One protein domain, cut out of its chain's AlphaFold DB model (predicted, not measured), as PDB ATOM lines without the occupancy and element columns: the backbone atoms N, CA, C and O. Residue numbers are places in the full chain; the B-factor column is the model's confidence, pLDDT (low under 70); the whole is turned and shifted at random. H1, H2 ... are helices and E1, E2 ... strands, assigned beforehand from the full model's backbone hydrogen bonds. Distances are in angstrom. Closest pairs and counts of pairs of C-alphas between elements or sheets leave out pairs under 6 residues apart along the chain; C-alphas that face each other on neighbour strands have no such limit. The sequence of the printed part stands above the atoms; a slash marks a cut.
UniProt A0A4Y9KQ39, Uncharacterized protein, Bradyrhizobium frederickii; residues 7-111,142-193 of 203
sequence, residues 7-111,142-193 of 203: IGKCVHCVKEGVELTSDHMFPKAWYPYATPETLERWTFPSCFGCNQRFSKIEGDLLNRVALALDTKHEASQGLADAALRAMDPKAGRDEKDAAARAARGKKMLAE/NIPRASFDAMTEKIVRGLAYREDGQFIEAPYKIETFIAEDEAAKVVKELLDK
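AT A GLANCE: This is residues 7 to 111 and 142 to 193 of the 203 residues of an uncharacterized protein of Bradyrhizobium frederickii (UniProt A0A4Y9KQ39). A long helix, H1, runs through the middle; H4 crosses it partway along, and a small two-stranded hairpin, E1 and E2, sits in the opening where H1 and H4 spread, E1 beside H1 and E2 beside H4. Near the last residues of H1 the short helix H2 crosses it, H3 crosses H2 in turn, and H5 sticks out by itself after a long link from H4. The printed part has 157 residues, with two named strands and then five named helices along the chain, E1 E2 H1 H2 H3 H4 H5; the sheet E1 - E2 is antiparallel and the class is mostly helix. The whole is only just compact, close to loose, with a radius of gyration of the C-alphas of 17.7 A and spans of 51 by 45 by 35 A.

HOW THE PARTS SIT: E1, residues 18 to 24, and E2, residues 43 to 47, form an antiparallel hairpin at 145 degrees, with N 21 and O 46 at 2.7 A and N 44 and O 23 at 2.9 A, within hydrogen-bond range. Residues 7 to 8 also pair, antiparallel, with residues 18 to 19 of E1. The closest C-alphas of E1 and H1, residues 48 to 68, are those of Asp 23 and Asn 51, 6.0 A apart. The closest C-alphas of E2 and H4, residues 145 to 164, are those of Phe 44 and Gly 158, 6.4 A apart. H1 touches H4 with residues 54 to 61 alone, opposite ways at a steep tilt of 60 degrees; the closest C-alphas are those of Ile 57 and Ser 147, 6.0 A apart. With residues 62 to 67 alone H1 touches H2, residues 79 to 87, opposite ways at a steep tilt of 68 degrees, only just short of about perpendicular; the closest C-alphas are those of Asn 63 and Ala 83, 4.6 A apart. H3, residues 95 to 110, touches H2 with residues 101 to 105 alone, at a steep tilt of 65 degrees; the closest C-alphas are those of Met 87 and Arg 101, 4.4 A apart. H5, residues 181 to 193, touches no helix. Every O i to N i+4 pair is within hydrogen-bond range in H2, H3 and H4, against 15 of 17 in H1 and 7 of 9 in H5.

IN THESE COORDINATES: E1 begins at C-alpha 18, (132.779, 178.191, 133.851), and measures 17.8 A; E2 measures 12.7 A. H1 measures 30.7 A, H2 12.7 A, H3 22.3 A and H4 28.0 A. H5, 18.4 A long, ends at C-alpha 193, (116.207, 143.534, 143.226).

THE WHOLE: The two C-alphas farthest apart, those of Glu 95 and Lys 193, are 57.2 A apart. Residues 112 to 141 are not printed; C-alphas 111 and 142 are 6.0 A apart across the cut. The links E1 to E2 and H4 to H5 are long. Residues 181 to 187 have pLDDT under 70.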
ATOM      1  N   ILE A   7     137.128 176.315 129.389       96.56
ATOM      2  CA  ILE A   7     135.752 176.687 129.715       96.56
ATOM      3  C   ILE A   7     134.874 175.469 129.454       96.56
ATOM      4  O   ILE A   7     134.942 174.897 128.371       96.56
ATOM      5  N   GLY A   8     134.036 175.087 130.415       96.50
ATOM      6  CA  GLY A   8     133.153 173.934 130.245       96.50
ATOM      7  C   GLY A   8     132.131 173.782 131.365       96.50
ATOM      8  O   GLY A   8     131.746 174.767 131.999       96.50
ATOM      9  N   LYS A   9     131.670 172.543 131.582       97.75
ATOM     10  CA  LYS A   9     130.667 172.184 132.595       97.75
ATOM     11  C   LYS A   9     131.341 171.602 133.840       97.75
ATOM     12  O   LYS A   9     132.164 170.697 133.747       97.75
ATOM     13  N   CYS A  10     131.015 172.134 135.016       98.19
ATOM     14  CA  CYS A  10     131.553 171.647 136.291       98.19
ATOM     15  C   CYS A  10     130.854 170.352 136.731       98.19
ATOM     16  O   CYS A  10     129.633 170.345 136.859       98.19
ATOM     17  N   VAL A  11     131.609 169.301 137.069       97.94
ATOM     18  CA  VAL A  11     131.056 168.009 137.540       97.94
ATOM     19  C   VAL A  11     130.225 168.151 138.823       97.94
ATOM     20  O   VAL A  11     129.233 167.451 139.018       97.94
ATOM     21  N   HIS A  12     130.591 169.099 139.689       97.38
ATOM     22  CA  HIS A  12     129.949 169.269 140.994       97.38
ATOM     23  C   HIS A  12     128.660 170.074 140.948       97.38
ATOM     24  O   HIS A  12     127.650 169.659 141.503       97.38
ATOM     25  N   CYS A  13     128.698 171.256 140.331       96.94
ATOM     26  CA  CYS A  13     127.561 172.178 140.334       96.94
ATOM     27  C   CYS A  13     126.803 172.229 139.011       96.94
ATOM     28  O   CYS A  13     125.888 173.039 138.899       96.94
ATOM     29  N   VAL A  14     127.221 171.436 138.019       97.31
ATOM     30  CA  VAL A  14     126.628 171.298 136.677       97.31
ATOM     31  C   VAL A  14     126.479 172.600 135.882       97.31
ATOM     32  O   VAL A  14     125.898 172.604 134.803       97.31
ATOM     33  N   LYS A  15     127.056 173.709 136.364       97.50
ATOM     34  CA  LYS A  15     127.087 174.988 135.650       97.50
ATOM     35  C   LYS A  15     128.006 174.894 134.440       97.50
ATOM     36  O   LYS A  15     129.147 174.445 134.571       97.50
ATOM     37  N   GLU A  16     127.507 175.368 133.308       97.19
ATOM     38  CA  GLU A  16     128.237 175.512 132.049       97.19
ATOM     39  C   GLU A  16     128.928 176.877 131.952       97.19
ATOM     40  O   GLU A  16     128.640 177.794 132.723       97.19
ATOM     41  N   GLY A  17     129.853 177.014 130.998       96.62
ATOM     42  CA  GLY A  17     130.525 178.285 130.721       96.62
ATOM     43  C   GLY A  17     131.467 178.755 131.834       96.62
ATOM     44  O   GLY A  17     131.804 179.936 131.891       96.62
ATOM     45  N   VAL A  18     131.892 177.858 132.728       97.19
ATOM     46  CA  VAL A  18     132.779 178.191 133.851       97.19
ATOM     47  C   VAL A  18     134.224 177.827 133.544       97.19
ATOM     48  O   VAL A  18     134.491 176.849 132.849       97.19
ATOM     49  N   GLU A  19     135.166 178.575 134.119       96.94
ATOM     50  CA  GLU A  19     136.572 178.173 134.121       96.94
ATOM     51  C   GLU A  19     136.767 176.891 134.927       96.94
ATOM     52  O   GLU A  19     136.443 176.814 136.121       96.94
ATOM     53  N   LEU A  20     137.346 175.901 134.262       97.06
ATOM     54  CA  LEU A  20     137.604 174.591 134.815       97.06
ATOM     55  C   LEU A  20     139.004 174.511 135.421       97.06
ATOM     56  O   LEU A  20     140.000 175.058 134.942       97.06
ATOM     57  N   THR A  21     139.040 173.783 136.521       96.31
ATOM     58  CA  THR A  21     140.220 173.293 137.214       96.31
ATOM     59  C   THR A  21     140.154 171.768 137.249       96.31
ATOM     60  O   THR A  21     139.110 171.179 136.966       96.31
ATOM     61  N   SER A  22     141.266 171.133 137.601       95.00
ATOM     62  CA  SER A  22     141.352 169.683 137.773       95.00
ATOM     63  C   SER A  22     141.234 169.358 139.262       95.00
ATOM     64  O   SER A  22     142.130 169.685 140.047       95.00
ATOM     65  N   ASP A  23     140.096 168.795 139.658       96.00
ATOM     66  CA  ASP A  23     139.840 168.334 141.024       96.00
ATOM     67  C   ASP A  23     140.163 166.841 141.124       96.00
ATOM     68  O   ASP A  23     139.866 166.088 140.201       96.00
ATOM     69  N   HIS A  24     140.805 166.415 142.210       96.06
ATOM     70  CA  HIS A  24     141.171 165.009 142.399       96.06
ATOM     71  C   HIS A  24     139.996 164.265 143.008       96.06
ATOM     72  O   HIS A  24     139.438 164.757 143.977       96.06
ATOM     73  N   MET A  25     139.658 163.065 142.534       94.69
ATOM     74  CA  MET A  25     138.563 162.280 143.123       94.69
ATOM     75  C   MET A  25     138.809 161.997 144.606       94.69
ATOM     76  O   MET A  25     138.037 162.431 145.465       94.69
ATOM     77  N   PHE A  26     139.951 161.375 144.889       92.69
ATOM     78  CA  PHE A  26     140.516 161.281 146.226       92.69
ATOM     79  C   PHE A  26     141.636 162.311 146.375       92.69
ATOM     80  O   PHE A  26     142.506 162.391 145.499       92.69
ATOM     81  N   PRO A  27     141.650 163.108 147.454       90.81
ATOM     82  CA  PRO A  27     142.649 164.152 147.631       90.81
ATOM     83  C   PRO A  27     144.042 163.540 147.711       90.81
ATOM     84  O   PRO A  27     144.237 162.504 148.338       90.81
ATOM     85  N   LYS A  28     145.052 164.214 147.149       90.31
ATOM     86  CA  LYS A  28     146.437 163.710 147.194       90.31
ATOM     87  C   LYS A  28     146.924 163.414 148.617       90.31
ATOM     88  O   LYS A  28     147.704 162.494 148.807       90.31
ATOM     89  N   ALA A  29     146.463 164.192 149.595       90.06
ATOM     90  CA  ALA A  29     146.842 164.038 150.997       90.06
ATOM     91  C   ALA A  29     146.246 162.790 151.675       90.06
ATOM     92  O   ALA A  29     146.648 162.473 152.786       90.06
ATOM     93  N   TRP A  30     145.280 162.113 151.045       93.00
ATOM     94  CA  TRP A  30     144.625 160.928 151.605       93.00
ATOM     95  C   TRP A  30     145.352 159.629 151.259       93.00
ATOM     96  O   TRP A  30     145.050 158.595 151.843       93.00
ATOM     97  N   TYR A  31     146.297 159.669 150.319       92.75
ATOM     98  CA  TYR A  31     147.083 158.501 149.944       92.75
ATOM     99  C   TYR A  31     148.164 158.238 151.007       92.75
ATOM    100  O   TYR A  31     148.978 159.133 151.260       92.75
ATOM    101  N   PRO A  32     148.200 157.037 151.617       93.19
ATOM    102  CA  PRO A  32     149.265 156.638 152.534       93.19
ATOM    103  C   PRO A  32     150.643 156.681 151.875       93.19
ATOM    104  O   PRO A  32     150.754 156.579 150.651       93.19
ATOM    105  N   TYR A  33     151.704 156.737 152.678       90.06
ATOM    106  CA  TYR A  33     153.082 156.706 152.163       90.06
ATOM    107  C   TYR A  33     153.418 155.427 151.393       90.06
ATOM    108  O   TYR A  33     154.203 155.483 150.452       90.06
ATOM    109  N   ALA A  34     152.773 154.310 151.732       88.50
ATOM    110  CA  ALA A  34     152.903 153.046 151.015       88.50
ATOM    111  C   ALA A  34     152.246 153.044 149.617       88.50
ATOM    112  O   ALA A  34     152.401 152.081 148.871       88.50
ATOM    113  N   THR A  35     151.505 154.095 149.235       92.12
ATOM    114  CA  THR A  35     150.819 154.142 147.933       92.12
ATOM    115  C   THR A  35     151.833 154.127 146.784       92.12
ATOM    116  O   THR A  35     152.636 155.060 146.691       92.12
ATOM    117  N   PRO A  36     151.759 153.158 145.849       92.06
ATOM    118  CA  PRO A  36     152.643 153.122 144.690       92.06
ATOM    119  C   PRO A  36     152.541 154.393 143.841       92.06
ATOM    120  O   PRO A  36     151.447 154.892 143.570       92.06
ATOM    121  N   GLU A  37     153.675 154.890 143.348       91.06
ATOM    122  CA  GLU A  37     153.699 156.048 142.441       91.06
ATOM    123  C   GLU A  37     153.001 155.765 141.103       91.06
ATOM    124  O   GLU A  37     152.519 156.685 140.447       91.06
ATOM    125  N   THR A  38     152.909 154.487 140.726       93.62
ATOM    126  CA  THR A  38     152.229 154.015 139.515       93.62
ATOM    127  C   THR A  38     150.707 154.045 139.624       93.62
ATOM    128  O   THR A  38     150.035 153.835 138.618       93.62
ATOM    129  N   LEU A  39     150.146 154.269 140.819       92.94
ATOM    130  CA  LEU A  39     148.700 154.322 140.996       92.94
ATOM    131  C   LEU A  39     148.131 155.557 140.294       92.94
ATOM    132  O   LEU A  39     148.500 156.695 140.602       92.94
ATOM    133  N   GLU A  40     147.190 155.333 139.379       92.25
ATOM    134  CA  GLU A  40     146.484 156.423 138.720       92.25
ATOM    135  C   GLU A  40     145.660 157.213 139.743       92.25
ATOM    136  O   GLU A  40     144.880 156.663 140.521       92.25
ATOM    137  N   ARG A  41     145.824 158.536 139.736       93.88
ATOM    138  CA  ARG A  41     145.067 159.448 140.598       93.88
ATOM    139  C   ARG A  41     144.075 160.201 139.741       93.88
ATOM    140  O   ARG A  41     144.433 161.187 139.095       93.88
ATOM    141  N   TRP A  42     142.835 159.731 139.735       95.25
ATOM    142  CA  TRP A  42     141.798 160.313 138.895       95.25
ATOM    143  C   TRP A  42     141.513 161.767 139.241       95.25
ATOM    144  O   TRP A  42     141.399 162.152 140.410       95.25
ATOM    145  N   THR A  43     141.361 162.562 138.187       96.06
ATOM    146  CA  THR A  43     140.927 163.951 138.269       96.06
ATOM    147  C   THR A  43     139.816 164.232 137.271       96.06
ATOM    148  O   THR A  43     139.707 163.561 136.247       96.06
ATOM    149  N   PHE A  44     138.989 165.231 137.562       96.31
ATOM    150  CA  PHE A  44     137.867 165.612 136.708       96.31
ATOM    151  C   PHE A  44     137.611 167.130 136.723       96.31
ATOM    152  O   PHE A  44     138.103 167.839 137.613       96.31
ATOM    153  N   PRO A  45     136.863 167.656 135.731       97.38
ATOM    154  CA  PRO A  45     136.580 169.079 135.610       97.38
ATOM    155  C   PRO A  45     135.737 169.627 136.759       97.38
ATOM    156  O   PRO A  45     134.623 169.184 137.034       97.38
ATOM    157  N   SER A  46     136.245 170.671 137.401       97.81
ATOM    158  CA  SER A  46     135.574 171.343 138.509       97.81
ATOM    159  C   SER A  46     135.789 172.842 138.417       97.81
ATOM    160  O   SER A  46     136.903 173.298 138.158       97.81
ATOM    161  N   CYS A  47     134.750 173.641 138.653       97.94
ATOM    162  CA  CYS A  47     134.937 175.083 138.753       97.94
ATOM    163  C   CYS A  47     135.744 175.433 140.011       97.94
ATOM    164  O   CYS A  47     135.704 174.724 141.020       97.94
ATOM    165  N   PHE A  48     136.442 176.570 139.981       96.25
ATOM    166  CA  PHE A  48     137.286 177.007 141.098       96.25
ATOM    167  C   PHE A  48     136.538 177.054 142.445       96.25
ATOM    168  O   PHE A  48     137.082 176.644 143.468       96.25
ATOM    169  N   GLY A  49     135.280 177.512 142.447       97.69
ATOM    170  CA  GLY A  49     134.467 177.601 143.662       97.69
ATOM    171  C   GLY A  49     134.167 176.237 144.291       97.69
ATOM    172  O   GLY A  49     134.317 176.073 145.502       97.69
ATOM    173  N   CYS A  50     133.793 175.245 143.477       98.00
ATOM    174  CA  CYS A  50     133.553 173.885 143.956       98.00
ATOM    175  C   CYS A  50     134.849 173.223 144.427       98.00
ATOM    176  O   CYS A  50     134.877 172.684 145.530       98.00
ATOM    177  N   ASN A  51     135.929 173.336 143.651       97.00
ATOM    178  CA  ASN A  51     137.232 172.779 144.019       97.00
ATOM    179  C   ASN A  51     137.738 173.358 145.358       97.00
ATOM    180  O   ASN A  51     138.126 172.620 146.264       97.00
ATOM    181  N   GLN A  52     137.627 174.678 145.564       96.38
ATOM    182  CA  GLN A  52     138.023 175.303 146.832       96.38
ATOM    183  C   GLN A  52     137.125 174.877 148.009       96.38
ATOM    184  O   GLN A  52     137.617 174.711 149.129       96.38
ATOM    185  N   ARG A  53     135.816 174.704 147.780       97.25
ATOM    186  CA  ARG A  53     134.892 174.174 148.797       97.25
ATOM    187  C   ARG A  53     135.324 172.771 149.224       97.25
ATOM    188  O   ARG A  53     135.454 172.536 150.425       97.25
ATOM    189  N   PHE A  54     135.579 171.875 148.274       97.12
ATOM    190  CA  PHE A  54     135.986 170.504 148.577       97.12
ATOM    191  C   PHE A  54     137.359 170.427 149.231       97.12
ATOM    192  O   PHE A  54     137.476 169.775 150.259       97.12
ATOM    193  N   SER A  55     138.336 171.222 148.785       94.81
ATOM    194  CA  SER A  55     139.651 171.316 149.442       94.81
ATOM    195  C   SER A  55     139.549 171.598 150.953       94.81
ATOM    196  O   SER A  55     140.323 171.068 151.752       94.81
ATOM    197  N   LYS A  56     138.586 172.433 151.377       94.75
ATOM    198  CA  LYS A  56     138.340 172.731 152.801       94.75
ATOM    199  C   LYS A  56     137.719 171.541 153.538       94.75
ATOM    200  O   LYS A  56     138.151 171.234 154.647       94.75
ATOM    201  N   ILE A  57     136.723 170.894 152.930       96.25
ATOM    202  CA  ILE A  57     136.023 169.729 153.498       96.25
ATOM    203  C   ILE A  57     136.994 168.558 153.662       96.25
ATOM    204  O   ILE A  57     137.081 167.975 154.734       96.25
ATOM    205  N   GLU A  58     137.771 168.266 152.624       95.56
ATOM    206  CA  GLU A  58     138.753 167.183 152.581       95.56
ATOM    207  C   GLU A  58     139.842 167.333 153.632       95.56
ATOM    208  O   GLU A  58     140.220 166.357 154.277       95.56
ATOM    209  N   GLY A  59     140.349 168.557 153.801       94.00
ATOM    210  CA  GLY A  59     141.356 168.852 154.808       94.00
ATOM    211  C   GLY A  59     140.820 168.647 156.223       94.00
ATOM    212  O   GLY A  59     141.483 168.013 157.036       94.00
ATOM    213  N   ASP A  60     139.628 169.162 156.537       94.69
ATOM    214  CA  ASP A  60     139.013 168.969 157.862       94.69
ATOM    215  C   ASP A  60     138.692 167.488 158.117       94.69
ATOM    216  O   ASP A  60     139.021 166.971 159.182       94.69
ATOM    217  N   LEU A  61     138.134 166.788 157.125       94.94
ATOM    218  CA  LEU A  61     137.759 165.380 157.245       94.94
ATOM    219  C   LEU A  61     138.980 164.466 157.418       94.94
ATOM    220  O   LEU A  61     138.966 163.624 158.314       94.94
ATOM    221  N   LEU A  62     140.057 164.668 156.646       94.19
ATOM    222  CA  LEU A  62     141.302 163.907 156.811       94.19
ATOM    223  C   LEU A  62     141.868 164.060 158.217       94.19
ATOM    224  O   LEU A  62     142.205 163.065 158.847       94.19
ATOM    225  N   ASN A  63     141.947 165.298 158.718       94.44
ATOM    226  CA  ASN A  63     142.515 165.566 160.039       94.44
ATOM    227  C   ASN A  63     141.757 164.849 161.161       94.44
ATOM    228  O   ASN A  63     142.350 164.562 162.192       94.44
ATOM    229  N   ARG A  64     140.470 164.550 160.962       94.12
ATOM    230  CA  ARG A  64     139.656 163.805 161.926       94.12
ATOM    231  C   ARG A  64     139.808 162.305 161.755       94.12
ATOM    232  O   ARG A  64     140.161 161.616 162.704       94.12
ATOM    233  N   VAL A  65     139.564 161.809 160.541       93.00
ATOM    234  CA  VAL A  65     139.572 160.370 160.253       93.00
ATOM    235  C   VAL A  65     140.955 159.787 160.513       93.00
ATOM    236  O   VAL A  65     141.050 158.758 161.169       93.00
ATOM    237  N   ALA A  66     142.026 160.468 160.097       93.81
ATOM    238  CA  ALA A  66     143.393 159.983 160.268       93.81
ATOM    239  C   ALA A  66     143.780 159.727 161.735       93.81
ATOM    240  O   ALA A  66     144.566 158.823 161.998       93.81
ATOM    241  N   LEU A  67     143.207 160.472 162.688       92.06
ATOM    242  CA  LEU A  67     143.449 160.275 164.123       92.06
ATOM    243  C   LEU A  67     142.729 159.041 164.696       92.06
ATOM    244  O   LEU A  67     143.059 158.610 165.798       92.06
ATOM    245  N   ALA A  68     141.763 158.475 163.967       91.12
ATOM    246  CA  ALA A  68     141.048 157.248 164.327       91.12
ATOM    247  C   ALA A  68     141.613 155.988 163.628       91.12
ATOM    248  O   ALA A  68     141.213 154.857 163.930       91.12
ATOM    249  N   LEU A  69     142.542 156.154 162.682       90.62
ATOM    250  CA  LEU A  69     143.147 155.038 161.951       90.62
ATOM    251  C   LEU A  69     144.239 154.343 162.772       90.62
ATOM    252  O   LEU A  69     144.828 154.914 163.688       90.62
ATOM    253  N   ASP A  70     144.515 153.083 162.437       89.31
ATOM    254  CA  ASP A  70     145.638 152.351 163.017       89.31
ATOM    255  C   ASP A  70     146.933 152.829 162.359       89.31
ATOM    256  O   ASP A  70     147.180 152.569 161.185       89.31
ATOM    257  N   THR A  71     147.782 153.527 163.103       88.19
ATOM    258  CA  THR A  71     149.030 154.078 162.558       88.19
ATOM    259  C   THR A  71     150.048 153.011 162.160       88.19
ATOM    260  O   THR A  71     151.002 153.322 161.450       88.19
ATOM    261  N   LYS A  72     149.847 151.756 162.584       88.19
ATOM    262  CA  LYS A  72     150.710 150.619 162.246       88.19
ATOM    263  C   LYS A  72     150.247 149.863 161.005       88.19
ATOM    264  O   LYS A  72     151.007 149.049 160.487       88.19
ATOM    265  N   HIS A  73     149.026 150.108 160.535       90.19
ATOM    266  CA  HIS A  73     148.499 149.454 159.345       90.19
ATOM    267  C   HIS A  73     148.997 150.162 158.073       90.19
ATOM    268  O   HIS A  73     148.996 151.389 157.985       90.19
ATOM    269  N   GLU A  74     149.397 149.388 157.062       90.12
ATOM    270  CA  GLU A  74     149.981 149.906 155.813       90.12
ATOM    271  C   GLU A  74     149.039 150.886 155.093       90.12
ATOM    272  O   GLU A  74     149.444 151.979 154.695       90.12
ATOM    273  N   ALA A  75     147.746 150.552 155.037       90.06
ATOM    274  CA  ALA A  75     146.700 151.382 154.425       90.06
ATOM    275  C   ALA A  75     146.436 152.736 155.123       90.06
ATOM    276  O   ALA A  75     145.608 153.512 154.654       90.06
ATOM    277  N   SER A  76     147.115 153.040 156.228       92.06
ATOM    278  CA  SER A  76     146.990 154.305 156.969       92.06
ATOM    279  C   SER A  76     148.335 154.943 157.307       92.06
ATOM    280  O   SER A  76     148.387 155.974 157.987       92.06
ATOM    281  N   GLN A  77     149.428 154.371 156.804       93.38
ATOM    282  CA  GLN A  77     150.780 154.818 157.094       93.38
ATOM    283  C   GLN A  77     150.982 156.295 156.716       93.38
ATOM    284  O   GLN A  77     150.740 156.710 155.580       93.38
ATOM    285  N   GLY A  78     151.449 157.092 157.682       92.75
ATOM    286  CA  GLY A  78     151.755 158.515 157.501       92.75
ATOM    287  C   GLY A  78     150.551 159.461 157.534       92.75
ATOM    288  O   GLY A  78     150.743 160.675 157.606       92.75
ATOM    289  N   LEU A  79     149.311 158.953 157.533       95.25
ATOM    290  CA  LEU A  79     148.118 159.810 157.555       95.25
ATOM    291  C   LEU A  79     147.948 160.518 158.903       95.25
ATOM    292  O   LEU A  79     147.674 161.719 158.936       95.25
ATOM    293  N   ALA A  80     148.149 159.804 160.016       94.19
ATOM    294  CA  ALA A  80     148.079 160.400 161.351       94.19
ATOM    295  C   ALA A  80     149.172 161.461 161.554       94.19
ATOM    296  O   ALA A  80     148.881 162.552 162.043       94.19
ATOM    297  N   ASP A  81     150.400 161.198 161.098       94.00
ATOM    298  CA  ASP A  81     151.502 162.165 161.164       94.00
ATOM    299  C   ASP A  81     151.210 163.409 160.320       94.00
ATOM    300  O   ASP A  81     151.457 164.536 160.754       94.00
ATOM    301  N   ALA A  82     150.633 163.229 159.127       93.69
ATOM    302  CA  ALA A  82     150.202 164.335 158.282       93.69
ATOM    303  C   ALA A  82     149.125 165.189 158.970       93.69
ATOM    304  O   ALA A  82     149.217 166.420 158.944       93.69
ATOM    305  N   ALA A  83     148.149 164.555 159.628       95.19
ATOM    306  CA  ALA A  83     147.110 165.244 160.387       95.19
ATOM    307  C   ALA A  83     147.684 166.010 161.589       95.19
ATOM    308  O   ALA A  83     147.402 167.198 161.765       95.19
ATOM    309  N   LEU A  84     148.552 165.373 162.379       95.12
ATOM    310  CA  LEU A  84     149.239 166.004 163.507       95.12
ATOM    311  C   LEU A  84     150.089 167.194 163.048       95.12
ATOM    312  O   LEU A  84     149.968 168.292 163.594       95.12
ATOM    313  N   ARG A  85     150.863 167.035 161.970       95.12
ATOM    314  CA  ARG A  85     151.650 168.121 161.372       95.12
ATOM    315  C   ARG A  85     150.768 169.266 160.872       95.12
ATOM    316  O   ARG A  85     151.159 170.428 160.981       95.12
ATOM    317  N   ALA A  86     149.583 168.981 160.331       94.31
ATOM    318  CA  ALA A  86     148.624 170.000 159.897       94.31
ATOM    319  C   ALA A  86     148.007 170.797 161.065       94.31
ATOM    320  O   ALA A  86     147.379 171.835 160.831       94.31
ATOM    321  N   MET A  87     148.191 170.341 162.303       96.06
ATOM    322  CA  MET A  87     147.770 171.025 163.528       96.06
ATOM    323  C   MET A  87     148.942 171.607 164.330       96.06
ATOM    324  O   MET A  87     148.709 172.428 165.212       96.06
ATOM    325  N   ASP A  88     150.186 171.238 164.013       97.31
ATOM    326  CA  ASP A  88     151.384 171.732 164.693       97.31
ATOM    327  C   ASP A  88     151.777 173.146 164.214       97.31
ATOM    328  O   ASP A  88     152.182 173.312 163.056       97.31
ATOM    329  N   PRO A  89     151.725 174.179 165.079       97.25
ATOM    330  CA  PRO A  89     152.139 175.536 164.726       97.25
ATOM    331  C   PRO A  89     153.614 175.631 164.321       97.25
ATOM    332  O   PRO A  89     153.955 176.462 163.481       97.25
ATOM    333  N   LYS A  90     154.485 174.767 164.867       97.75
ATOM    334  CA  LYS A  90     155.927 174.761 164.559       97.75
ATOM    335  C   LYS A  90     156.219 174.305 163.133       97.75
ATOM    336  O   LYS A  90     157.265 174.631 162.585       97.75
ATOM    337  N   ALA A  91     155.288 173.579 162.521       96.50
ATOM    338  CA  ALA A  91     155.361 173.178 161.123       96.50
ATOM    339  C   ALA A  91     154.823 174.255 160.155       96.50
ATOM    340  O   ALA A  91     154.719 173.991 158.951       96.50
ATOM    341  N   GLY A  92     154.439 175.431 160.666       95.44
ATOM    342  CA  GLY A  92     153.962 176.566 159.880       95.44
ATOM    343  C   GLY A  92     155.067 177.201 159.036       95.44
ATOM    344  O   GLY A  92     156.212 177.306 159.461       95.44
ATOM    345  N   ARG A  93     154.717 177.631 157.820       96.62
ATOM    346  CA  ARG A  93     155.656 178.322 156.912       96.62
ATOM    347  C   ARG A  93     155.887 179.787 157.283       96.62
ATOM    348  O   ARG A  93     156.928 180.345 156.961       96.62
ATOM    349  N   ASP A  94     154.889 180.394 157.910       97.44
ATOM    350  CA  ASP A  94     154.846 181.788 158.336       97.44
ATOM    351  C   ASP A  94     153.912 181.912 159.554       97.44
ATOM    352  O   ASP A  94     153.243 180.947 159.942       97.44
ATOM    353  N   GLU A  95     153.852 183.095 160.169       97.62
ATOM    354  CA  GLU A  95     153.035 183.344 161.367       97.62
ATOM    355  C   GLU A  95     151.543 183.079 161.136       97.62
ATOM    356  O   GLU A  95     150.844 182.577 162.020       97.62
ATOM    357  N   LYS A  96     151.044 183.370 159.930       97.81
ATOM    358  CA  LYS A  96     149.639 183.162 159.574       97.81
ATOM    359  C   LYS A  96     149.317 181.673 159.461       97.81
ATOM    360  O   LYS A  96     148.278 181.239 159.959       97.81
ATOM    361  N   ASP A  97     150.183 180.887 158.826       97.31
ATOM    362  CA  ASP A  97     150.062 179.430 158.749       97.31
ATOM    363  C   ASP A  97     150.180 178.808 160.146       97.31
ATOM    364  O   ASP A  97     149.335 178.002 160.529       97.31
ATOM    365  N   ALA A  98     151.149 179.245 160.957       98.12
ATOM    366  CA  ALA A  98     151.304 178.788 162.338       98.12
ATOM    367  C   ALA A  98     150.037 179.047 163.177       98.12
ATOM    368  O   ALA A  98     149.534 178.134 163.837       98.12
ATOM    369  N   ALA A  99     149.462 180.252 163.090       98.19
ATOM    370  CA  ALA A  99     148.211 180.593 163.765       98.19
ATOM    371  C   ALA A  99     147.025 179.751 163.261       98.19
ATOM    372  O   ALA A  99     146.214 179.277 164.059       98.19
ATOM    373  N   ALA A 100     146.932 179.505 161.949       96.62
ATOM    374  CA  ALA A 100     145.887 178.661 161.373       96.62
ATOM    375  C   ALA A 100     145.992 177.199 161.844       96.62
ATOM    376  O   ALA A 100     144.969 176.562 162.109       96.62
ATOM    377  N   ARG A 101     147.211 176.665 161.982       97.50
ATOM    378  CA  ARG A 101     147.460 175.322 162.533       97.50
ATOM    379  C   ARG A 101     147.112 175.248 164.015       97.50
ATOM    380  O   ARG A 101     146.372 174.349 164.402       97.50
ATOM    381  N   ALA A 102     147.521 176.243 164.806       97.88
ATOM    382  CA  ALA A 102     147.158 176.350 166.220       97.88
ATOM    383  C   ALA A 102     145.635 176.370 166.420       97.88
ATOM    384  O   ALA A 102     145.094 175.630 167.242       97.88
ATOM    385  N   ALA A 103     144.925 177.180 165.627       97.19
ATOM    386  CA  ALA A 103     143.469 177.251 165.654       97.19
ATOM    387  C   ALA A 103     142.822 175.905 165.290       97.19
ATOM    388  O   ALA A 103     141.853 175.497 165.932       97.19
ATOM    389  N   ARG A 104     143.377 175.190 164.303       95.75
ATOM    390  CA  ARG A 104     142.912 173.851 163.922       95.75
ATOM    391  C   ARG A 104     143.103 172.837 165.049       95.75
ATOM    392  O   ARG A 104     142.154 172.131 165.368       95.75
ATOM    393  N   GLY A 105     144.277 172.808 165.684       96.12
ATOM    394  CA  GLY A 105     144.536 171.946 166.840       96.12
ATOM    395  C   GLY A 105     143.584 172.240 168.001       96.12
ATOM    396  O   GLY A 105     142.963 171.325 168.539       96.12
ATOM    397  N   LYS A 106     143.373 173.525 168.323       96.81
ATOM    398  CA  LYS A 106     142.411 173.947 169.354       96.81
ATOM    399  C   LYS A 106     140.984 173.501 169.029       96.81
ATOM    400  O   LYS A 106     140.290 173.020 169.920       96.81
ATOM    401  N   LYS A 107     140.556 173.638 167.770       95.06
ATOM    402  CA  LYS A 107     139.246 173.164 167.304       95.06
ATOM    403  C   LYS A 107     139.108 171.650 167.486       95.06
ATOM    404  O   LYS A 107     138.102 171.217 168.027       95.06
ATOM    405  N   MET A 108     140.105 170.860 167.072       94.62
ATOM    406  CA  MET A 108     140.036 169.399 167.211       94.62
ATOM    407  C   MET A 108     139.934 168.980 168.674       94.62
ATOM    408  O   MET A 108     139.029 168.230 169.012       94.62
ATOM    409  N   LEU A 109     140.777 169.532 169.552       93.69
ATOM    410  CA  LEU A 109     140.727 169.238 170.986       93.69
ATOM    411  C   LEU A 109     139.375 169.602 171.619       93.69
ATOM    412  O   LEU A 109     138.885 168.869 172.470       93.69
ATOM    413  N   ALA A 110     138.764 170.714 171.199       94.19
ATOM    414  CA  ALA A 110     137.455 171.140 171.696       94.19
ATOM    415  C   ALA A 110     136.298 170.228 171.246       94.19
ATOM    416  O   ALA A 110     135.236 170.244 171.860       94.19
ATOM    417  N   GLU A 111     136.494 169.450 170.182       93.31
ATOM    418  CA  GLU A 111     135.497 168.540 169.607       93.31
ATOM    419  C   GLU A 111     135.802 167.058 169.909       93.31
ATOM    420  O   GLU A 111     135.214 166.160 169.296       93.31
ATOM    421  N   ASN A 142     134.763 163.922 166.895       93.44
ATOM    422  CA  ASN A 142     133.576 164.119 166.081       93.44
ATOM    423  C   ASN A 142     133.937 164.099 164.584       93.44
ATOM    424  O   ASN A 142     134.843 164.820 164.158       93.44
ATOM    425  N   ILE A 143     133.201 163.334 163.777       92.19
ATOM    426  CA  ILE A 143     133.270 163.371 162.313       92.19
ATOM    427  C   ILE A 143     131.940 163.946 161.809       92.19
ATOM    428  O   ILE A 143     130.917 163.264 161.877       92.19
ATOM    429  N   PRO A 144     131.912 165.193 161.299       92.12
ATOM    430  CA  PRO A 144     130.664 165.819 160.880       92.12
ATOM    431  C   PRO A 144     129.994 165.061 159.731       92.12
ATOM    432  O   PRO A 144     130.571 164.927 158.648       92.12
ATOM    433  N   ARG A 145     128.735 164.653 159.931       91.31
ATOM    434  CA  ARG A 145     127.926 163.955 158.918       91.31
ATOM    435  C   ARG A 145     127.896 164.692 157.576       91.31
ATOM    436  O   ARG A 145     128.160 164.089 156.545       91.31
ATOM    437  N   ALA A 146     127.691 166.010 157.601       94.00
ATOM    438  CA  ALA A 146     127.651 166.836 156.392       94.00
ATOM    439  C   ALA A 146     128.967 166.815 155.587       94.00
ATOM    440  O   ALA A 146     128.937 166.910 154.361       94.00
ATOM    441  N   SER A 147     130.121 166.686 156.251       94.19
ATOM    442  CA  SER A 147     131.409 166.549 155.557       94.19
ATOM    443  C   SER A 147     131.527 165.191 154.874       94.19
ATOM    444  O   SER A 147     132.049 165.111 153.765       94.19
ATOM    445  N   PHE A 148     131.021 164.134 155.516       92.06
ATOM    446  CA  PHE A 148     131.009 162.785 154.956       92.06
ATOM    447  C   PHE A 148     130.048 162.669 153.762       92.06
ATOM    448  O   PHE A 148     130.430 162.144 152.717       92.06
ATOM    449  N   ASP A 149     128.848 163.246 153.871       94.38
ATOM    450  CA  ASP A 149     127.877 163.310 152.771       94.38
ATOM    451  C   ASP A 149     128.451 164.076 151.572       94.38
ATOM    452  O   ASP A 149     128.395 163.603 150.440       94.38
ATOM    453  N   ALA A 150     129.080 165.233 151.814       95.75
ATOM    454  CA  ALA A 150     129.703 166.017 150.753       95.75
ATOM    455  C   ALA A 150     130.873 165.273 150.088       95.75
ATOM    456  O   ALA A 150     131.030 165.337 148.869       95.75
ATOM    457  N   MET A 151     131.695 164.560 150.865       95.38
ATOM    458  CA  MET A 151     132.783 163.756 150.304       95.38
ATOM    459  C   MET A 151     132.246 162.606 149.446       95.38
ATOM    460  O   MET A 151     132.750 162.372 148.349       95.38
ATOM    461  N   THR A 152     131.198 161.929 149.918       94.62
ATOM    462  CA  THR A 152     130.519 160.868 149.165       94.62
ATOM    463  C   THR A 152     129.953 161.419 147.861       94.62
ATOM    464  O   THR A 152     130.215 160.864 146.797       94.62
ATOM    465  N   GLU A 153     129.270 162.565 147.913       96.00
ATOM    466  CA  GLU A 153     128.765 163.258 146.726       96.00
ATOM    467  C   GLU A 153     129.889 163.551 145.720       96.00
ATOM    468  O   GLU A 153     129.748 163.261 144.532       96.00
ATOM    469  N   LYS A 154     131.031 164.069 146.187       96.56
ATOM    470  CA  LYS A 154     132.202 164.329 145.340       96.56
ATOM    471  C   LYS A 154     132.722 163.070 144.652       96.56
ATOM    472  O   LYS A 154     132.991 163.115 143.451       96.56
ATOM    473  N   ILE A 155     132.880 161.974 145.395       96.00
ATOM    474  CA  ILE A 155     133.392 160.711 144.850       96.00
ATOM    475  C   ILE A 155     132.417 160.160 143.810       96.00
ATOM    476  O   ILE A 155     132.834 159.868 142.694       96.00
ATOM    477  N   VAL A 156     131.124 160.089 144.136       96.31
ATOM    478  CA  VAL A 156     130.090 159.535 143.246       96.31
ATOM    479  C   VAL A 156     129.965 160.349 141.955       96.31
ATOM    480  O   VAL A 156     129.967 159.774 140.868       96.31
ATOM    481  N   ARG A 157     129.928 161.687 142.040       97.19
ATOM    482  CA  ARG A 157     129.910 162.562 140.851       97.19
ATOM    483  C   ARG A 157     131.161 162.400 139.998       97.19
ATOM    484  O   ARG A 157     131.078 162.358 138.776       97.19
ATOM    485  N   GLY A 158     132.317 162.320 140.654       96.62
ATOM    486  CA  GLY A 158     133.586 162.085 139.990       96.62
ATOM    487  C   GLY A 158     133.614 160.754 139.248       96.62
ATOM    488  O   GLY A 158     134.071 160.713 138.111       96.62
ATOM    489  N   LEU A 159     133.133 159.686 139.885       95.56
ATOM    490  CA  LEU A 159     133.103 158.336 139.328       95.56
ATOM    491  C   LEU A 159     132.193 158.262 138.102       95.56
ATOM    492  O   LEU A 159     132.659 157.857 137.044       95.56
ATOM    493  N   ALA A 160     130.954 158.753 138.208       95.50
ATOM    494  CA  ALA A 160     130.019 158.799 137.081       95.50
ATOM    495  C   ALA A 160     130.588 159.576 135.880       95.50
ATOM    496  O   ALA A 160     130.435 159.173 134.728       95.50
ATOM    497  N   TYR A 161     131.307 160.674 136.134       96.50
ATOM    498  CA  TYR A 161     131.960 161.416 135.061       96.50
ATOM    499  C   TYR A 161     133.164 160.667 134.470       96.50
ATOM    500  O   TYR A 161     133.379 160.704 133.263       96.50
ATOM    501  N   ARG A 162     133.983 160.020 135.305       94.69
ATOM    502  CA  ARG A 162     135.212 159.347 134.861       94.69
ATOM    503  C   ARG A 162     134.954 158.056 134.101       94.69
ATOM    504  O   ARG A 162     135.653 157.819 133.122       94.69
ATOM    505  N   GLU A 163     133.986 157.271 134.548       93.44
ATOM    506  CA  GLU A 163     133.636 155.990 133.933       93.44
ATOM    507  C   GLU A 163     132.710 156.188 132.726       93.44
ATOM    508  O   GLU A 163     132.979 155.656 131.650       93.44
ATOM    509  N   ASP A 164     131.673 157.022 132.874       92.25
ATOM    510  CA  ASP A 164     130.571 157.101 131.903       92.25
ATOM    511  C   ASP A 164     130.485 158.446 131.162       92.25
ATOM    512  O   ASP A 164     129.625 158.632 130.299       92.25
ATOM    513  N   GLY A 165     131.323 159.429 131.510       94.31
ATOM    514  CA  GLY A 165     131.213 160.793 130.977       94.31
ATOM    515  C   GLY A 165     129.953 161.534 131.444       94.31
ATOM    516  O   GLY A 165     129.589 162.559 130.863       94.31
ATOM    517  N   GLN A 166     129.264 161.025 132.471       95.31
ATOM    518  CA  GLN A 166     127.957 161.520 132.888       95.31
ATOM    519  C   GLN A 166     128.034 162.586 133.982       95.31
ATOM    520  O   GLN A 166     128.832 162.521 134.918       95.31
ATOM    521  N   PHE A 167     127.130 163.560 133.891       96.69
ATOM    522  CA  PHE A 167     126.863 164.519 134.956       96.69
ATOM    523  C   PHE A 167     125.630 164.067 135.735       96.69
ATOM    524  O   PHE A 167     124.570 163.840 135.155       96.69
ATOM    525  N   ILE A 168     125.744 163.975 137.060       95.69
ATOM    526  CA  ILE A 168     124.587 163.715 137.921       95.69
ATOM    527  C   ILE A 168     123.840 165.037 138.120       95.69
ATOM    528  O   ILE A 168     124.215 165.868 138.946       95.69
ATOM    529  N   GLU A 169     122.797 165.262 137.338       94.12
ATOM    530  CA  GLU A 169     121.950 166.453 137.414       94.12
ATOM    531  C   GLU A 169     120.519 166.111 137.843       94.12
ATOM    532  O   GLU A 169     120.170 164.944 138.025       94.12
ATOM    533  N   ALA A 170     119.685 167.128 138.071       90.44
ATOM    534  CA  ALA A 170     118.280 166.900 138.399       90.44
ATOM    535  C   ALA A 170     117.616 166.036 137.301       90.44
ATOM    536  O   ALA A 170     117.879 166.265 136.121       90.44
ATOM    537  N   PRO A 171     116.760 165.059 137.655       93.12
ATOM    538  CA  PRO A 171     116.138 164.835 138.965       93.12
ATOM    539  C   PRO A 171     116.895 163.860 139.893       93.12
ATOM    540  O   PRO A 171     116.343 163.451 140.914       93.12
ATOM    541  N   TYR A 172     118.124 163.457 139.560       91.69
ATOM    542  CA  TYR A 172     118.881 162.499 140.368       91.69
ATOM    543  C   TYR A 172     119.385 163.123 141.676       91.69
ATOM    544  O   TYR A 172     119.750 164.300 141.731       91.69
ATOM    545  N   LYS A 173     119.439 162.310 142.738       89.62
ATOM    546  CA  LYS A 173     119.999 162.674 144.045       89.62
ATOM    547  C   LYS A 173     121.047 161.655 144.476       89.62
ATOM    548  O   LYS A 173     120.947 160.481 144.130       89.62
ATOM    549  N   ILE A 174     122.023 162.115 145.250       91.75
ATOM    550  CA  ILE A 174     123.018 161.258 145.894       91.75
ATOM    551  C   ILE A 174     122.695 161.244 147.382       91.75
ATOM    552  O   ILE A 174     122.641 162.297 148.016       91.75
ATOM    553  N   GLU A 175     122.462 160.055 147.929       88.75
ATOM    554  CA  GLU A 175     122.209 159.846 149.352       88.75
ATOM    555  C   GLU A 175     123.283 158.928 149.925       88.75
ATOM    556  O   GLU A 175     123.689 157.953 149.297       88.75
ATOM    557  N   THR A 176     123.757 159.267 151.122       89.12
ATOM    558  CA  THR A 176     124.804 158.509 151.810       89.12
ATOM    559  C   THR A 176     124.183 157.731 152.958       89.12
ATOM    560  O   THR A 176     123.494 158.304 153.807       89.12
ATOM    561  N   PHE A 177     124.464 156.435 153.009       84.19
ATOM    562  CA  PHE A 177     124.052 155.550 154.090       84.19
ATOM    563  C   PHE A 177     125.307 154.983 154.745       84.19
ATOM    564  O   PHE A 177     126.159 154.414 154.070       84.19
ATOM    565  N   ILE A 178     125.426 155.173 156.056       80.31
ATOM    566  CA  ILE A 178     126.481 154.561 156.863       80.31
ATOM    567  C   ILE A 178     125.839 153.335 157.496       80.31
ATOM    568  O   ILE A 178     124.916 153.471 158.297       80.31
ATOM    569  N   ALA A 179     126.285 152.158 157.085       74.06
ATOM    570  CA  ALA A 179     125.737 150.887 157.522       74.06
ATOM    571  C   ALA A 179     126.861 150.012 158.078       74.06
ATOM    572  O   ALA A 179     128.000 150.095 157.623       74.06
ATOM    573  N   GLU A 180     126.533 149.177 159.059       71.94
ATOM    574  CA  GLU A 180     127.357 148.013 159.382       71.94
ATOM    575  C   GLU A 180     127.292 147.010 158.222       71.94
ATOM    576  O   GLU A 180     126.306 146.996 157.480       71.94
ATOM    577  N   ASP A 181     128.309 146.161 158.067       67.19
ATOM    578  CA  ASP A 181     128.414 145.232 156.930       67.19
ATOM    579  C   ASP A 181     127.150 144.374 156.731       67.19
ATOM    580  O   ASP A 181     126.717 144.145 155.601       67.19
ATOM    581  N   GLU A 182     126.495 143.959 157.819       64.44
ATOM    582  CA  GLU A 182     125.231 143.213 157.766       64.44
ATOM    583  C   GLU A 182     124.043 144.073 157.301       64.44
ATOM    584  O   GLU A 182     123.205 143.611 156.530       64.44
ATOM    585  N   ALA A 183     123.982 145.348 157.692       61.97
ATOM    586  CA  ALA A 183     122.937 146.273 157.249       61.97
ATOM    587  C   ALA A 183     123.148 146.734 155.792       61.97
ATOM    588  O   ALA A 183     122.181 147.002 155.074       61.97
ATOM    589  N   ALA A 184     124.399 146.769 155.323       66.06
ATOM    590  CA  ALA A 184     124.730 147.046 153.929       66.06
ATOM    591  C   ALA A 184     124.202 145.953 152.980       66.06
ATOM    592  O   ALA A 184     123.881 146.258 151.829       66.06
ATOM    593  N   LYS A 185     124.032 144.708 153.459       69.31
ATOM    594  CA  LYS A 185     123.418 143.621 152.673       69.31
ATOM    595  C   LYS A 185     121.997 143.960 152.241       69.31
ATOM    596  O   LYS A 185     121.676 143.740 151.084       69.31
ATOM    597  N   VAL A 186     121.187 144.578 153.101       68.56
ATOM    598  CA  VAL A 186     119.802 144.958 152.760       68.56
ATOM    599  C   VAL A 186     119.773 146.011 151.650       68.56
ATOM    600  O   VAL A 186     118.970 145.926 150.725       68.56
ATOM    601  N   VAL A 187     120.675 146.996 151.707       67.81
ATOM    602  CA  VAL A 187     120.810 148.000 150.638       67.81
ATOM    603  C   VAL A 187     121.261 147.333 149.341       67.81
ATOM    604  O   VAL A 187     120.701 147.617 148.285       67.81
ATOM    605  N   LYS A 188     122.227 146.414 149.418       70.06
ATOM    606  CA  LYS A 188     122.699 145.645 148.266       70.06
ATOM    607  C   LYS A 188     121.589 144.788 147.659       70.06
ATOM    608  O   LYS A 188     121.379 144.853 146.461       70.06
ATOM    609  N   GLU A 189     120.810 144.084 148.470       76.69
ATOM    610  CA  GLU A 189     119.658 143.293 148.026       76.69
ATOM    611  C   GLU A 189     118.575 144.161 147.374       76.69
ATOM    612  O   GLU A 189     117.973 143.759 146.379       76.69
ATOM    613  N   LEU A 190     118.324 145.366 147.898       72.06
ATOM    614  CA  LEU A 190     117.411 146.326 147.271       72.06
ATOM    615  C   LEU A 190     117.938 146.809 145.916       72.06
ATOM    616  O   LEU A 190     117.156 146.908 144.968       72.06
ATOM    617  N   LEU A 191     119.241 147.082 145.811       76.00
ATOM    618  CA  LEU A 191     119.891 147.434 144.548       76.00
ATOM    619  C   LEU A 191     119.866 146.266 143.557       76.00
ATOM    620  O   LEU A 191     119.534 146.480 142.400       76.00
ATOM    621  N   ASP A 192     120.109 145.036 143.995       76.81
ATOM    622  CA  ASP A 192     120.060 143.849 143.136       76.81
ATOM    623  C   ASP A 192     118.622 143.561 142.661       76.81
ATOM    624  O   ASP A 192     118.396 143.141 141.527       76.81
ATOM    625  N   LYS A 193     117.623 143.809 143.519       75.25
ATOM    626  CA  LYS A 193     116.207 143.534 143.226       75.25
ATOM    627  C   LYS A 193     115.539 144.607 142.369       75.25
ATOM    628  O   LYS A 193     114.670 144.285 141.559       75.25
TER     629      LYS A 193